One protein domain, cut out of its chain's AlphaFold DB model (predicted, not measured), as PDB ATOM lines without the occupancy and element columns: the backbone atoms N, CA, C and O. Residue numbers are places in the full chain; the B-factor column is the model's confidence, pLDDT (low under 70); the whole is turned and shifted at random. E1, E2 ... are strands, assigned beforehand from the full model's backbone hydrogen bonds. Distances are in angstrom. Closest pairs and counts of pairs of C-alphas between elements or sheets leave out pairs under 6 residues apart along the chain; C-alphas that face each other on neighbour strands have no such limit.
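Overview. This is residues 94 to 148 of the 148 residues of the protein "Uncharacterized secreted protein" of Leclercia adecarboxylata (UniProt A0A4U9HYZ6). With little regular structure, this elongated domain has a small three-stranded sheet toward one end, while the unnamed stretch of residues 130 to 148 makes a loop and tail at the other. The 55 printed residues hold no named helix and strands E1, E2, E3, with 12 residues in them; the class is all strand, and the mixed sheet has the order E1, E3, E2. It is only just compact, close to loose, with a radius of gyration of the C-alphas of 12.0 A and spans of 36 by 22 by 15 A.

Arrangement. Edge strand E1, residues 105 to 107, is parallel to inner strand E3, residues 125 to 129, at 36 degrees; N 107 and O 126 are 2.9 A apart, within hydrogen-bond range. Edge strand E2, residues 115 to 118, makes an antiparallel hairpin with E3 at 145 degrees, with N 117 and O 127 at 2.8 A, within hydrogen-bond range. E1 and E2 are only just apart, their closest C-alphas 8.2 A from each other.

Along the chain. E1 begins at C-alpha 105, which stands at (13.175, 7.341, -46.866), and measures 6.9 A from first to last C-alpha, while E2 measures 9.5 A. E3 measures 13.3 A and ends at C-alpha 129 (2.640, 13.940, -40.455).

Size, cuts and confidence. The C-alphas farthest apart, Ala 121 and Arg 148, are 36.7 A apart. The printed part has no cut, and both links between strands are short. Residues 147 to 148 have pLDDT under 70.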
ATOM      1  N   ILE A  94     -10.074  20.394 -46.071       86.00
ATOM      2  CA  ILE A  94      -8.744  20.295 -46.669       86.00
ATOM      3  C   ILE A  94      -8.876  19.392 -47.889       86.00
ATOM      4  O   ILE A  94      -9.247  18.235 -47.754       86.00
ATOM      5  N   THR A  95      -8.606  19.901 -49.086       87.12
ATOM      6  CA  THR A  95      -8.798  19.137 -50.332       87.12
ATOM      7  C   THR A  95      -7.624  18.222 -50.664       87.12
ATOM      8  O   THR A  95      -7.788  17.237 -51.379       87.12
ATOM      9  N   GLY A  96      -6.433  18.520 -50.147       85.12
ATOM     10  CA  GLY A  96      -5.236  17.757 -50.461       85.12
ATOM     11  C   GLY A  96      -3.970  18.302 -49.820       85.12
ATOM     12  O   GLY A  96      -3.995  19.199 -48.976       85.12
ATOM     13  N   ASN A  97      -2.847  17.733 -50.246       85.31
ATOM     14  CA  ASN A  97      -1.496  18.133 -49.880       85.31
ATOM     15  C   ASN A  97      -0.553  17.882 -51.061       85.31
ATOM     16  O   ASN A  97      -0.738  16.930 -51.813       85.31
ATOM     17  N   THR A  98       0.480  18.714 -51.192       88.31
ATOM     18  CA  THR A  98       1.450  18.641 -52.297       88.31
ATOM     19  C   THR A  98       2.228  17.324 -52.316       88.31
ATOM     20  O   THR A  98       2.444  16.746 -53.372       88.31
ATOM     21  N   ASN A  99       2.631  16.834 -51.141       89.12
ATOM     22  CA  ASN A  99       3.462  15.639 -51.000       89.12
ATOM     23  C   ASN A  99       2.637  14.480 -50.431       89.12
ATOM     24  O   ASN A  99       2.648  14.244 -49.219       89.12
ATOM     25  N   SER A 100       1.875  13.810 -51.294       87.38
ATOM     26  CA  SER A 100       1.036  12.649 -50.952       87.38
ATOM     27  C   SER A 100       1.719  11.302 -51.221       87.38
ATOM     28  O   SER A 100       1.309  10.284 -50.666       87.38
ATOM     29  N   THR A 101       2.790  11.294 -52.016       89.88
ATOM     30  CA  THR A 101       3.615  10.110 -52.297       89.88
ATOM     31  C   THR A 101       4.791  10.037 -51.328       89.88
ATOM     32  O   THR A 101       5.446  11.046 -51.075       89.88
ATOM     33  N   ALA A 102       5.067   8.841 -50.803       90.50
ATOM     34  CA  ALA A 102       6.187   8.612 -49.897       90.50
ATOM     35  C   ALA A 102       7.539   8.838 -50.607       90.50
ATOM     36  O   ALA A 102       7.772   8.254 -51.669       90.50
ATOM     37  N   PRO A 103       8.446   9.640 -50.022       91.69
ATOM     38  CA  PRO A 103       9.855   9.666 -50.406       91.69
ATOM     39  C   PRO A 103      10.545   8.310 -50.196       91.69
ATOM     40  O   PRO A 103      10.037   7.444 -49.484       91.69
ATOM     41  N   GLY A 104      11.739   8.137 -50.769       92.44
ATOM     42  CA  GLY A 104      12.517   6.896 -50.638       92.44
ATOM     43  C   GLY A 104      12.887   6.539 -49.192       92.44
ATOM     44  O   GLY A 104      13.054   5.368 -48.863       92.44
ATOM     45  N   THR A 105      12.996   7.529 -48.308       92.56
ATOM     46  CA  THR A 105      13.175   7.341 -46.866       92.56
ATOM     47  C   THR A 105      12.182   8.212 -46.109       92.56
ATOM     48  O   THR A 105      12.159   9.432 -46.275       92.56
ATOM     49  N   VAL A 106      11.379   7.583 -45.252       91.94
ATOM     50  CA  VAL A 106      10.363   8.257 -44.438       91.94
ATOM     51  C   VAL A 106      10.654   8.048 -42.960       91.94
ATOM     52  O   VAL A 106      10.881   6.922 -42.521       91.94
ATOM     53  N   VAL A 107      10.612   9.136 -42.194       89.62
ATOM     54  CA  VAL A 107      10.612   9.104 -40.729       89.62
ATOM     55  C   VAL A 107       9.173   9.209 -40.228       89.62
ATOM     56  O   VAL A 107       8.440  10.117 -40.621       89.62
ATOM     57  N   GLY A 108       8.787   8.296 -39.336       87.50
ATOM     58  CA  GLY A 108       7.445   8.226 -38.758       87.50
ATOM     59  C   GLY A 108       6.461   7.385 -39.574       87.50
ATOM     60  O   GLY A 108       6.759   6.909 -40.669       87.50
ATOM     61  N   THR A 109       5.268   7.189 -39.014       88.25
ATOM     62  CA  THR A 109       4.182   6.440 -39.656       88.25
ATOM     63  C   THR A 109       3.196   7.421 -40.295       88.25
ATOM     64  O   THR A 109       2.692   8.302 -39.595       88.25
ATOM     65  N   PRO A 110       2.901   7.310 -41.604       86.94
ATOM     66  CA  PRO A 110       1.916   8.171 -42.247       86.94
ATOM     67  C   PRO A 110       0.513   7.923 -41.698       86.94
ATOM     68  O   PRO A 110       0.099   6.782 -41.493       86.94
ATOM     69  N   GLY A 111      -0.223   9.015 -41.485       85.81
ATOM     70  CA  GLY A 111      -1.654   8.965 -41.215       85.81
ATOM     71  C   GLY A 111      -2.468   8.644 -42.467       85.81
ATOM     72  O   GLY A 111      -1.931   8.407 -43.550       85.81
ATOM     73  N   THR A 112      -3.792   8.669 -42.320       85.75
ATOM     74  CA  THR A 112      -4.733   8.574 -43.442       85.75
ATOM     75  C   THR A 112      -5.508   9.887 -43.552       85.75
ATOM     76  O   THR A 112      -6.259  10.210 -42.632       85.75
ATOM     77  N   PRO A 113      -5.361  10.658 -44.643       88.62
ATOM     78  CA  PRO A 113      -4.510  10.429 -45.813       88.62
ATOM     79  C   PRO A 113      -3.017  10.601 -45.499       88.62
ATOM     80  O   PRO A 113      -2.653  11.292 -44.548       88.62
ATOM     81  N   ALA A 114      -2.160  10.011 -46.335       91.00
ATOM     82  CA  ALA A 114      -0.715  10.135 -46.194       91.00
ATOM     83  C   ALA A 114      -0.245  11.560 -46.525       91.00
ATOM     84  O   ALA A 114      -0.579  12.120 -47.575       91.00
ATOM     85  N   ARG A 115       0.555  12.145 -45.630       93.56
ATOM     86  CA  ARG A 115       1.124  13.482 -45.802       93.56
ATOM     87  C   ARG A 115       2.589  13.493 -45.380       93.56
ATOM     88  O   ARG A 115       2.927  12.960 -44.324       93.56
ATOM     89  N   TYR A 116       3.437  14.122 -46.195       93.12
ATOM     90  CA  TYR A 116       4.882  14.169 -45.963       93.12
ATOM     91  C   TYR A 116       5.434  15.599 -46.004       93.12
ATOM     92  O   TYR A 116       5.106  16.390 -46.893       93.12
ATOM     93  N   LEU A 117       6.294  15.934 -45.045       91.62
ATOM     94  CA  LEU A 117       7.198  17.078 -45.128       91.62
ATOM     95  C   LEU A 117       8.467  16.597 -45.826       91.62
ATOM     96  O   LEU A 117       9.216  15.804 -45.262       91.62
ATOM     97  N   VAL A 118       8.672  17.021 -47.071       92.62
ATOM     98  CA  VAL A 118       9.811  16.592 -47.892       92.62
ATOM     99  C   VAL A 118      10.974  17.554 -47.689       92.62
ATOM    100  O   VAL A 118      10.790  18.771 -47.727       92.62
ATOM    101  N   ASN A 119      12.170  17.012 -47.476       89.62
ATOM    102  CA  ASN A 119      13.375  17.814 -47.326       89.62
ATOM    103  C   ASN A 119      13.720  18.498 -48.662       89.62
ATOM    104  O   ASN A 119      13.864  17.846 -49.694       89.62
ATOM    105  N   THR A 120      13.869  19.822 -48.642       88.62
ATOM    106  CA  THR A 120      14.159  20.625 -49.839       88.62
ATOM    107  C   THR A 120      15.578  20.424 -50.367       88.62
ATOM    108  O   THR A 120      15.801  20.565 -51.567       88.62
ATOM    109  N   ALA A 121      16.530  20.056 -49.506       90.75
ATOM    110  CA  ALA A 121      17.901  19.731 -49.898       90.75
ATOM    111  C   ALA A 121      18.046  18.285 -50.408       90.75
ATOM    112  O   ALA A 121      18.966  17.991 -51.165       90.75
ATOM    113  N   ASN A 122      17.149  17.379 -50.001       91.06
ATOM    114  CA  ASN A 122      17.118  15.993 -50.465       91.06
ATOM    115  C   ASN A 122      15.679  15.469 -50.510       91.06
ATOM    116  O   ASN A 122      15.155  14.957 -49.520       91.06
ATOM    117  N   THR A 123      15.064  15.530 -51.689       91.81
ATOM    118  CA  THR A 123      13.663  15.133 -51.887       91.81
ATOM    119  C   THR A 123      13.412  13.632 -51.730       91.81
ATOM    120  O   THR A 123      12.261  13.207 -51.653       91.81
ATOM    121  N   GLY A 124      14.469  12.819 -51.632       93.06
ATOM    122  CA  GLY A 124      14.376  11.403 -51.282       93.06
ATOM    123  C   GLY A 124      14.038  11.155 -49.809       93.06
ATOM    124  O   GLY A 124      13.736  10.017 -49.456       93.06
ATOM    125  N   GLN A 125      14.065  12.186 -48.960       92.00
ATOM    126  CA  GLN A 125      13.798  12.091 -47.526       92.00
ATOM    127  C   GLN A 125      12.575  12.920 -47.124       92.00
ATOM    128  O   GLN A 125      12.397  14.054 -47.577       92.00
ATOM    129  N   GLY A 126      11.762  12.389 -46.212       92.06
ATOM    130  CA  GLY A 126      10.678  13.159 -45.610       92.06
ATOM    131  C   GLY A 126      10.203  12.642 -44.261       92.06
ATOM    132  O   GLY A 126      10.540  11.540 -43.829       92.06
ATOM    133  N   VAL A 127       9.401  13.465 -43.596       92.50
ATOM    134  CA  VAL A 127       8.768  13.156 -42.311       92.50
ATOM    135  C   VAL A 127       7.269  13.020 -42.529       92.50
ATOM    136  O   VAL A 127       6.633  13.912 -43.096       92.50
ATOM    137  N   ALA A 128       6.705  11.898 -42.098       93.31
ATOM    138  CA  ALA A 128       5.269  11.680 -42.111       93.31
ATOM    139  C   ALA A 128       4.576  12.548 -41.049       93.31
ATOM    140  O   ALA A 128       5.047  12.640 -39.916       93.31
ATOM    141  N   TYR A 129       3.442  13.158 -41.398       92.62
ATOM    142  CA  TYR A 129       2.640  13.940 -40.455       92.62
ATOM    143  C   TYR A 129       1.140  13.683 -40.620       92.62
ATOM    144  O   TYR A 129       0.676  13.185 -41.647       92.62
ATOM    145  N   SER A 130       0.383  14.051 -39.589       91.94
ATOM    146  CA  SER A 130      -1.081  14.021 -39.570       91.94
ATOM    147  C   SER A 130      -1.616  15.375 -39.114       91.94
ATOM    148  O   SER A 130      -0.941  16.100 -38.385       91.94
ATOM    149  N   LEU A 131      -2.823  15.722 -39.561       90.81
ATOM    150  CA  LEU A 131      -3.528  16.931 -39.143       90.81
ATOM    151  C   LEU A 131      -4.727  16.546 -38.293       90.81
ATOM    152  O   LEU A 131      -5.399  15.563 -38.602       90.81
ATOM    153  N   PHE A 132      -5.003  17.341 -37.267       90.25
ATOM    154  CA  PHE A 132      -6.093  17.109 -36.330       90.25
ATOM    155  C   PHE A 132      -6.888  18.392 -36.112       90.25
ATOM    156  O   PHE A 132      -6.324  19.485 -36.186       90.25
ATOM    157  N   SER A 133      -8.191  18.259 -35.866       87.31
ATOM    158  CA  SER A 133      -9.071  19.399 -35.568       87.31
ATOM    159  C   SER A 133      -9.102  19.766 -34.082       87.31
ATOM    160  O   SER A 133      -9.616  20.824 -33.726       87.31
ATOM    161  N   ASP A 134      -8.530  18.924 -33.217       87.38
ATOM    162  CA  ASP A 134      -8.440  19.134 -31.775       87.38
ATOM    163  C   ASP A 134      -7.003  19.015 -31.250       87.38
ATOM    164  O   ASP A 134      -6.170  18.294 -31.797       87.38
ATOM    165  N   GLY A 135      -6.730  19.698 -30.136       86.12
ATOM    166  CA  GLY A 135      -5.420  19.670 -29.478       86.12
ATOM    167  C   GLY A 135      -5.095  18.363 -28.747       86.12
ATOM    168  O   GLY A 135      -3.970  18.201 -28.286       86.12
ATOM    169  N   GLY A 136      -6.058  17.444 -28.621       90.56
ATOM    170  CA  GLY A 136      -5.846  16.106 -28.071       90.56
ATOM    171  C   GLY A 136      -5.448  15.070 -29.123       90.56
ATOM    172  O   GLY A 136      -5.197  13.926 -28.758       90.56
ATOM    173  N   PHE A 137      -5.375  15.459 -30.402       90.06
ATOM    174  CA  PHE A 137      -5.031  14.585 -31.525       90.06
ATOM    175  C   PHE A 137      -5.969  13.371 -31.669       90.06
ATOM    176  O   PHE A 137      -5.537  12.280 -32.039       90.06
ATOM    177  N   ASN A 138      -7.263  13.555 -31.387       90.88
ATOM    178  CA  ASN A 138      -8.256  12.477 -31.463       90.88
ATOM    179  C   ASN A 138      -8.972  12.430 -32.820       90.88
ATOM    180  O   ASN A 138      -9.344  11.357 -33.291       90.88
ATOM    181  N   ASN A 139      -9.155  13.587 -33.459       89.19
ATOM    182  CA  ASN A 139      -9.932  13.730 -34.686       89.19
ATOM    183  C   ASN A 139      -9.023  14.093 -35.862       89.19
ATOM    184  O   ASN A 139      -8.675  15.258 -36.062       89.19
ATOM    185  N   ILE A 140      -8.636  13.086 -36.648       89.56
ATOM    186  CA  ILE A 140      -7.823  13.274 -37.855       89.56
ATOM    187  C   ILE A 140      -8.628  14.018 -38.928       89.56
ATOM    188  O   ILE A 140      -9.765  13.662 -39.234       89.56
ATOM    189  N   ILE A 141      -7.999  15.006 -39.570       89.19
ATOM    190  CA  ILE A 141      -8.558  15.706 -40.727       89.19
ATOM    191  C   ILE A 141      -8.193  14.953 -42.009       89.19
ATOM    192  O   ILE A 141      -7.082  15.075 -42.554       89.19
ATOM    193  N   ALA A 142      -9.157  14.188 -42.515       88.31
ATOM    194  CA  ALA A 142      -9.056  13.557 -43.821       88.31
ATOM    195  C   ALA A 142      -9.238  14.567 -44.966       88.31
ATOM    196  O   ALA A 142      -9.840  15.629 -44.794       88.31
ATOM    197  N   ASN A 143      -8.719  14.237 -46.151       83.94
ATOM    198  CA  ASN A 143      -8.981  15.062 -47.328       83.94
ATOM    199  C   ASN A 143     -10.472  14.997 -47.672       83.94
ATOM    200  O   ASN A 143     -11.089  13.937 -47.573       83.94
ATOM    201  N   ASN A 144     -11.040  16.142 -48.043       83.62
ATOM    202  CA  ASN A 144     -12.448  16.335 -48.381       83.62
ATOM    203  C   ASN A 144     -13.426  16.062 -47.223       83.62
ATOM    204  O   ASN A 144     -14.634  16.169 -47.420       83.62
ATOM    205  N   ALA A 145     -12.926  15.778 -46.016       81.50
ATOM    206  CA  ALA A 145     -13.749  15.733 -44.820       81.50
ATOM    207  C   ALA A 145     -14.040  17.158 -44.336       81.50
ATOM    208  O   ALA A 145     -13.153  18.018 -44.288       81.50
ATOM    209  N   HIS A 146     -15.296  17.403 -43.978       75.19
ATOM    210  CA  HIS A 146     -15.702  18.675 -43.406       75.19
ATOM    211  C   HIS A 146     -15.140  18.794 -41.987       75.19
ATOM    212  O   HIS A 146     -15.329  17.916 -41.152       75.19
ATOM    213  N   CYS A 147     -14.410  19.877 -41.732       65.88
ATOM    214  CA  CYS A 147     -13.773  20.158 -40.443       65.88
ATOM    215  C   CYS A 147     -14.751  20.775 -39.420       65.88
ATOM    216  O   CYS A 147     -14.317  21.206 -38.353       65.88
ATOM    217  N   ARG A 148     -16.043  20.864 -39.764       57.69
ATOM    218  CA  ARG A 148     -17.131  21.415 -38.952       57.69
ATOM    219  C   ARG A 148     -18.366  20.534 -39.075       57.69
ATOM    220  O   ARG A 148     -18.608  20.063 -40.209       57.69
TER     221      ARG A 148